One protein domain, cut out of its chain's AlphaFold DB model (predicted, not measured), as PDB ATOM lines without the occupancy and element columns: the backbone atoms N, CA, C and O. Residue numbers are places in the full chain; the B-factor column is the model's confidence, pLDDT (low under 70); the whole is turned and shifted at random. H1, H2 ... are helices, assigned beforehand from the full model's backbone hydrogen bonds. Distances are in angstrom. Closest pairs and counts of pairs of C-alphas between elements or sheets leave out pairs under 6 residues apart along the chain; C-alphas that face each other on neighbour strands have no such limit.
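Overview. This is residues 2 to 61 of the 61 residues of the protein "Peptidoglycan peptidase" of Escherichia coli (UniProt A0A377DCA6). This is a chain with little regular structure: an open, flat, winding path with helix H1 toward one end, the small helix H2 farther along, and a free tail, residues 50 to 61, at the other end. Residues 7 to 8 pair antiparallel with residues 36 to 37, tying the first stretch to the link between the helices. The printed part has 60 residues, with two named helices, H1 then H2, and no named strand; the class is all helix, though the helices hold only 16 residues. It is only just loose, close to extended, with a radius of gyration of the C-alphas of 15.3 A and spans of 42 by 37 by 16 A.

Arrangement. Look first at H1, residues 17 to 27; H2, residues 40 to 44, is apart from it. In both helices every O i to N i+4 pair is within hydrogen-bond range.

Along the chain. Find C-alpha 17 at (157.394, 192.310, 289.732); from there H1 runs 15.1 A to C-alpha 27. H2 runs 6.2 A, ending at C-alpha 44, (176.680, 207.799, 282.506).

Size, cuts and confidence. The C-alphas farthest apart, of Asn 30 and Trp 61, are 42.6 A apart. The printed part has no cut, and the 12-residue link from H1 to H2 is long. The pLDDT is under 70 at residues 60 to 61.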
ATOM      1  N   ARG A   2     178.376 209.251 269.652       76.69
ATOM      2  CA  ARG A   2     177.274 208.582 270.376       76.69
ATOM      3  C   ARG A   2     177.663 208.462 271.848       76.69
ATOM      4  O   ARG A   2     178.792 208.061 272.125       76.69
ATOM      5  N   VAL A   3     176.749 208.818 272.746       86.06
ATOM      6  CA  VAL A   3     176.946 208.730 274.198       86.06
ATOM      7  C   VAL A   3     176.024 207.635 274.722       86.06
ATOM      8  O   VAL A   3     174.810 207.706 274.543       86.06
ATOM      9  N   GLY A   4     176.627 206.611 275.318       88.88
ATOM     10  CA  GLY A   4     175.950 205.447 275.876       88.88
ATOM     11  C   GLY A   4     175.632 204.323 274.892       88.88
ATOM     12  O   GLY A   4     175.383 204.527 273.701       88.88
ATOM     13  N   LYS A   5     175.685 203.092 275.411       93.19
ATOM     14  CA  LYS A   5     175.418 201.870 274.648       93.19
ATOM     15  C   LYS A   5     173.914 201.706 274.413       93.19
ATOM     16  O   LYS A   5     173.115 201.827 275.336       93.19
ATOM     17  N   GLN A   6     173.555 201.405 273.170       94.81
ATOM     18  CA  GLN A   6     172.200 201.009 272.794       94.81
ATOM     19  C   GLN A   6     172.000 199.520 273.058       94.81
ATOM     20  O   GLN A   6     172.885 198.714 272.768       94.81
ATOM     21  N   GLN A   7     170.829 199.173 273.577       95.00
ATOM     22  CA  GLN A   7     170.406 197.792 273.783       95.00
ATOM     23  C   GLN A   7     168.886 197.686 273.630       95.00
ATOM     24  O   GLN A   7     168.180 198.699 273.679       95.00
ATOM     25  N   LYS A   8     168.367 196.481 273.408       97.31
ATOM     26  CA  LYS A   8     166.919 196.272 273.274       97.31
ATOM     27  C   LYS A   8     166.230 196.349 274.630       97.31
ATOM     28  O   LYS A   8     166.813 195.973 275.646       97.31
ATOM     29  N   LEU A   9     164.961 196.761 274.662       95.94
ATOM     30  CA  LEU A   9     164.193 196.830 275.913       95.94
ATOM     31  C   LEU A   9     164.167 195.485 276.666       95.94
ATOM     32  O   LEU A   9     164.275 195.458 277.889       95.94
ATOM     33  N   LYS A  10     164.079 194.365 275.946       95.69
ATOM     34  CA  LYS A  10     164.103 193.016 276.540       95.69
ATOM     35  C   LYS A  10     165.429 192.610 277.191       95.69
ATOM     36  O   LYS A  10     165.465 191.604 277.884       95.69
ATOM     37  N   GLU A  11     166.513 193.335 276.917       97.00
ATOM     38  CA  GLU A  11     167.855 193.048 277.442       97.00
ATOM     39  C   GLU A  11     168.088 193.717 278.807       97.00
ATOM     40  O   GLU A  11     169.095 193.457 279.463       97.00
ATOM     41  N   PHE A  12     167.157 194.564 279.258       96.12
ATOM     42  CA  PHE A  12     167.128 195.072 280.627       96.12
ATOM     43  C   PHE A  12     166.582 194.022 281.596       96.12
ATOM     44  O   PHE A  12     165.845 193.115 281.213       96.12
ATOM     45  N   ASP A  13     166.885 194.187 282.884       96.25
ATOM     46  CA  ASP A  13     166.247 193.386 283.922       96.25
ATOM     47  C   ASP A  13     164.784 193.817 284.113       96.25
ATOM     48  O   ASP A  13     164.472 194.818 284.763       96.25
ATOM     49  N   LEU A  14     163.883 193.043 283.509       95.69
ATOM     50  CA  LEU A  14     162.431 193.183 283.635       95.69
ATOM     51  C   LEU A  14     161.829 192.112 284.564       95.69
ATOM     52  O   LEU A  14     160.614 191.913 284.573       95.69
ATOM     53  N   SER A  15     162.659 191.373 285.309       95.88
ATOM     54  CA  SER A  15     162.205 190.254 286.145       95.88
ATOM     55  C   SER A  15     161.488 190.718 287.415       95.88
ATOM     56  O   SER A  15     160.610 190.020 287.923       95.88
ATOM     57  N   ASN A  16     161.819 191.916 287.908       98.00
ATOM     58  CA  ASN A  16     161.230 192.456 289.124       98.00
ATOM     59  C   ASN A  16     159.709 192.690 288.948       98.00
ATOM     60  O   ASN A  16     159.308 193.422 288.035       98.00
ATOM     61  N   PRO A  17     158.847 192.153 289.838       97.56
ATOM     62  CA  PRO A  17     157.394 192.310 289.732       97.56
ATOM     63  C   PRO A  17     156.918 193.767 289.678       97.56
ATOM     64  O   PRO A  17     155.948 194.076 288.986       97.56
ATOM     65  N   LEU A  18     157.611 194.682 290.365       97.94
ATOM     66  CA  LEU A  18     157.289 196.111 290.355       97.94
ATOM     67  C   LEU A  18     157.526 196.710 288.961       97.94
ATOM     68  O   LEU A  18     156.686 197.453 288.451       97.94
ATOM     69  N   VAL A  19     158.627 196.330 288.306       97.06
ATOM     70  CA  VAL A  19     158.940 196.754 286.933       97.06
ATOM     71  C   VAL A  19     157.892 196.219 285.960       97.06
ATOM     72  O   VAL A  19     157.380 196.977 285.136       97.06
ATOM     73  N   GLN A  20     157.496 194.950 286.088       96.38
ATOM     74  CA  GLN A  20     156.448 194.364 285.245       96.38
ATOM     75  C   GLN A  20     155.093 195.053 285.428       96.38
ATOM     76  O   GLN A  20     154.408 195.331 284.442       96.38
ATOM     77  N   ALA A  21     154.721 195.380 286.669       97.62
ATOM     78  CA  ALA A  21     153.505 196.131 286.955       97.62
ATOM     79  C   ALA A  21     153.525 197.503 286.265       97.62
ATOM     80  O   ALA A  21     152.551 197.867 285.607       97.62
ATOM     81  N   LYS A  22     154.655 198.221 286.325       97.50
ATOM     82  CA  LYS A  22     154.823 199.516 285.649       97.50
ATOM     83  C   LYS A  22     154.830 199.417 284.126       97.50
ATOM     84  O   LYS A  22     154.234 200.263 283.459       97.50
ATOM     85  N   LEU A  23     155.439 198.380 283.556       96.38
ATOM     86  CA  LEU A  23     155.373 198.132 282.115       96.38
ATOM     87  C   LEU A  23     153.939 197.863 281.659       96.38
ATOM     88  O   LEU A  23     153.507 198.420 280.652       96.38
ATOM     89  N   LYS A  24     153.186 197.063 282.419       96.69
ATOM     90  CA  LYS A  24     151.779 196.774 282.133       96.69
ATOM     91  C   LYS A  24     150.888 198.008 282.299       96.69
ATOM     92  O   LYS A  24     149.986 198.196 281.493       96.69
ATOM     93  N   GLU A  25     151.143 198.851 283.299       97.12
ATOM     94  CA  GLU A  25     150.434 200.125 283.501       97.12
ATOM     95  C   GLU A  25     150.592 201.049 282.285       97.12
ATOM     96  O   GLU A  25     149.611 201.603 281.798       97.12
ATOM     97  N   ARG A  26     151.816 201.173 281.754       96.88
ATOM     98  CA  ARG A  26     152.117 202.088 280.646       96.88
ATOM     99  C   ARG A  26     151.777 201.530 279.263       96.88
ATOM    100  O   ARG A  26     151.300 202.273 278.413       96.88
ATOM    101  N   TYR A  27     152.072 200.256 279.017       96.25
ATOM    102  CA  TYR A  27     152.022 199.647 277.681       96.25
ATOM    103  C   TYR A  27     150.944 198.563 277.536       96.25
ATOM    104  O   TYR A  27     150.718 198.045 276.439       96.25
ATOM    105  N   GLY A  28     150.262 198.189 278.622       95.38
ATOM    106  CA  GLY A  28     149.273 197.116 278.610       95.38
ATOM    107  C   GLY A  28     149.889 195.792 278.157       95.38
ATOM    108  O   GLY A  28     150.807 195.271 278.786       95.38
ATOM    109  N   LYS A  29     149.360 195.237 277.061       94.31
ATOM    110  CA  LYS A  29     149.860 193.996 276.445       94.31
ATOM    111  C   LYS A  29     150.939 194.239 275.381       94.31
ATOM    112  O   LYS A  29     151.631 193.299 275.009       94.31
ATOM    113  N   ASN A  30     151.096 195.475 274.908       96.00
ATOM    114  CA  ASN A  30     151.940 195.808 273.760       96.00
ATOM    115  C   ASN A  30     153.263 196.419 274.223       96.00
ATOM    116  O   ASN A  30     153.578 197.568 273.920       96.00
ATOM    117  N   ILE A  31     154.028 195.652 274.999       95.69
ATOM    118  CA  ILE A  31     155.352 196.077 275.459       95.69
ATOM    119  C   ILE A  31     156.319 196.006 274.263       95.69
ATOM    120  O   ILE A  31     156.475 194.927 273.685       95.69
ATOM    121  N   PRO A  32     156.991 197.110 273.885       96.19
ATOM    122  CA  PRO A  32     157.861 197.139 272.714       96.19
ATOM    123  C   PRO A  32     159.239 196.541 273.048       96.19
ATOM    124  O   PRO A  32     160.243 197.234 273.170       96.19
ATOM    125  N   LEU A  33     159.283 195.222 273.234       95.12
ATOM    126  CA  LEU A  33     160.467 194.477 273.685       95.12
ATOM    127  C   LEU A  33     161.680 194.590 272.746       95.12
ATOM    128  O   LEU A  33     162.822 194.477 273.195       95.12
ATOM    129  N   GLU A  34     161.436 194.823 271.458       96.88
ATOM    130  CA  GLU A  34     162.476 194.980 270.435       96.88
ATOM    131  C   GLU A  34     162.921 196.437 270.235       96.88
ATOM    132  O   GLU A  34     163.807 196.689 269.419       96.88
ATOM    133  N   GLU A  35     162.337 197.390 270.970       96.12
ATOM    134  CA  GLU A  35     162.693 198.807 270.870       96.12
ATOM    135  C   GLU A  35     164.155 199.025 271.257       96.12
ATOM    136  O   GLU A  35     164.638 198.465 272.247       96.12
ATOM    137  N   THR A  36     164.852 199.862 270.490       96.19
ATOM    138  CA  THR A  36     166.234 200.239 270.799       96.19
ATOM    139  C   THR A  36     166.227 201.370 271.818       96.19
ATOM    140  O   THR A  36     165.748 202.464 271.539       96.19
ATOM    141  N   VAL A  37     166.789 201.122 272.998       95.12
ATOM    142  CA  VAL A  37     166.764 202.054 274.129       95.12
ATOM    143  C   VAL A  37     168.190 202.388 274.573       95.12
ATOM    144  O   VAL A  37     169.113 201.582 274.452       95.12
ATOM    145  N   VAL A  38     168.366 203.596 275.108       95.56
ATOM    146  CA  VAL A  38     169.568 204.015 275.838       95.56
ATOM    147  C   VAL A  38     169.136 204.380 277.255       95.56
ATOM    148  O   VAL A  38     168.238 205.203 277.429       95.56
ATOM    149  N   SER A  39     169.733 203.753 278.268       95.56
ATOM    150  CA  SER A  39     169.410 204.049 279.667       95.56
ATOM    151  C   SER A  39     170.233 205.221 280.206       95.56
ATOM    152  O   SER A  39     171.335 205.474 279.712       95.56
ATOM    153  N   PRO A  40     169.759 205.903 281.265       94.88
ATOM    154  CA  PRO A  40     170.563 206.901 281.968       94.88
ATOM    155  C   PRO A  40     171.928 206.354 282.413       94.88
ATOM    156  O   PRO A  40     172.942 207.017 282.217       94.88
ATOM    157  N   GLN A  41     171.966 205.117 282.922       94.94
ATOM    158  CA  GLN A  41     173.208 204.441 283.309       94.94
ATOM    159  C   GLN A  41     174.145 204.238 282.110       94.94
ATOM    160  O   GLN A  41     175.327 204.543 282.200       94.94
ATOM    161  N   ALA A  42     173.622 203.806 280.957       96.25
ATOM    162  CA  ALA A  42     174.437 203.625 279.757       96.25
ATOM    163  C   ALA A  42     175.079 204.939 279.291       96.25
ATOM    164  O   ALA A  42     176.222 204.924 278.846       96.25
ATOM    165  N   VAL A  43     174.363 206.065 279.386       95.62
ATOM    166  CA  VAL A  43     174.927 207.397 279.112       95.62
ATOM    167  C   VAL A  43     176.002 207.746 280.134       95.62
ATOM    168  O   VAL A  43     177.067 208.203 279.735       95.62
ATOM    169  N   PHE A  44     175.738 207.518 281.423       96.12
ATOM    170  CA  PHE A  44     176.680 207.799 282.506       96.12
ATOM    171  C   PHE A  44     178.002 207.029 282.348       96.12
ATOM    172  O   PHE A  44     179.067 207.612 282.520       96.12
ATOM    173  N   ASP A  45     177.934 205.765 281.924       95.69
ATOM    174  CA  ASP A  45     179.092 204.879 281.726       95.69
ATOM    175  C   ASP A  45     179.809 205.079 280.377       95.69
ATOM    176  O   ASP A  45     180.675 204.287 279.994       95.69
ATOM    177  N   ALA A  46     179.437 206.096 279.594       96.19
ATOM    178  CA  ALA A  46     180.031 206.317 278.283       96.19
ATOM    179  C   ALA A  46     181.546 206.606 278.399       96.19
ATOM    180  O   ALA A  46     181.943 207.488 279.161       96.19
ATOM    181  N   PRO A  47     182.411 205.935 277.608       94.75
ATOM    182  CA  PRO A  47     183.870 205.989 277.776       94.75
ATOM    183  C   PRO A  47     184.481 207.370 277.506       94.75
ATOM    184  O   PRO A  47     185.651 207.599 277.791       94.75
ATOM    185  N   GLN A  48     183.712 208.281 276.910       95.00
ATOM    186  CA  GLN A  48     184.127 209.653 276.631       95.00
ATOM    187  C   GLN A  48     183.886 210.604 277.811       95.00
ATOM    188  O   GLN A  48     184.299 211.760 277.738       95.00
ATOM    189  N   LEU A  49     183.169 210.167 278.849       95.88
ATOM    190  CA  LEU A  49     182.774 211.011 279.970       95.88
ATOM    191  C   LEU A  49     183.676 210.792 281.184       95.88
ATOM    192  O   LEU A  49     184.180 209.702 281.433       95.88
ATOM    193  N   THR A  50     183.833 211.855 281.968       96.94
ATOM    194  CA  THR A  50     184.458 211.821 283.290       96.94
ATOM    195  C   THR A  50     183.567 212.563 284.275       96.94
ATOM    196  O   THR A  50     182.911 213.545 283.923       96.94
ATOM    197  N   THR A  51     183.528 212.108 285.524       97.06
ATOM    198  CA  THR A  51     182.814 212.819 286.587       97.06
ATOM    199  C   THR A  51     183.574 214.095 286.949       97.06
ATOM    200  O   THR A  51     184.755 214.033 287.278       97.06
ATOM    201  N   VAL A  52     182.899 215.247 286.901       97.50
ATOM    202  CA  VAL A  52     183.483 216.559 287.256       97.50
ATOM    203  C   VAL A  52     182.942 217.131 288.569       97.50
ATOM    204  O   VAL A  52     183.570 217.996 289.168       97.50
ATOM    205  N   ALA A  53     181.797 216.636 289.033       96.62
ATOM    206  CA  ALA A  53     181.193 216.969 290.317       96.62
ATOM    207  C   ALA A  53     180.381 215.767 290.815       96.62
ATOM    208  O   ALA A  53     179.825 215.016 290.010       96.62
ATOM    209  N   LYS A  54     180.319 215.576 292.136       94.69
ATOM    210  CA  LYS A  54     179.524 214.516 292.762       94.69
ATOM    211  C   LYS A  54     179.004 214.972 294.121       94.69
ATOM    212  O   LYS A  54     179.696 214.866 295.126       94.69
ATOM    213  N   GLU A  55     177.753 215.405 294.139       94.44
ATOM    214  CA  GLU A  55     176.987 215.690 295.355       94.44
ATOM    215  C   GLU A  55     175.924 214.604 295.525       94.44
ATOM    216  O   GLU A  55     174.739 214.796 295.269       94.44
ATOM    217  N   TRP A  56     176.384 213.398 295.867       91.56
ATOM    218  CA  TRP A  56     175.521 212.230 296.041       91.56
ATOM    219  C   TRP A  56     176.015 211.396 297.228       91.56
ATOM    220  O   TRP A  56     176.827 210.479 297.035       91.56
ATOM    221  N   PRO A  57     175.607 211.732 298.467       89.81
ATOM    222  CA  PRO A  57     175.965 210.937 299.632       89.81
ATOM    223  C   PRO A  57     175.308 209.558 299.513       89.81
ATOM    224  O   PRO A  57     174.095 209.436 299.377       89.81
ATOM    225  N   LEU A  58     176.130 208.506 299.526       84.50
ATOM    226  CA  LEU A  58     175.662 207.112 299.474       84.50
ATOM    227  C   LEU A  58     175.316 206.556 300.862       84.50
ATOM    228  O   LEU A  58     174.730 205.482 300.963       84.50
ATOM    229  N   PHE A  59     175.654 207.304 301.912       80.69
ATOM    230  CA  PHE A  59     175.285 207.026 303.289       80.69
ATOM    231  C   PHE A  59     174.727 208.309 303.891       80.69
ATOM    232  O   PHE A  59     175.409 209.335 303.913       80.69
ATOM    233  N   SER A  60     173.495 208.219 304.370       66.56
ATOM    234  CA  SER A  60     172.874 209.208 305.238       66.56
ATOM    235  C   SER A  60     172.384 208.429 306.450       66.56
ATOM    236  O   SER A  60     171.450 207.637 306.331       66.56
ATOM    237  N   TRP A  61     173.099 208.559 307.560       61.34
ATOM    238  CA  TRP A  61     172.663 208.108 308.880       61.34
ATOM    239  C   TRP A  61     171.758 209.155 309.526       61.34
ATOM    240  O   TRP A  61     171.954 210.360 309.236       61.34
TER     241      TRP A  61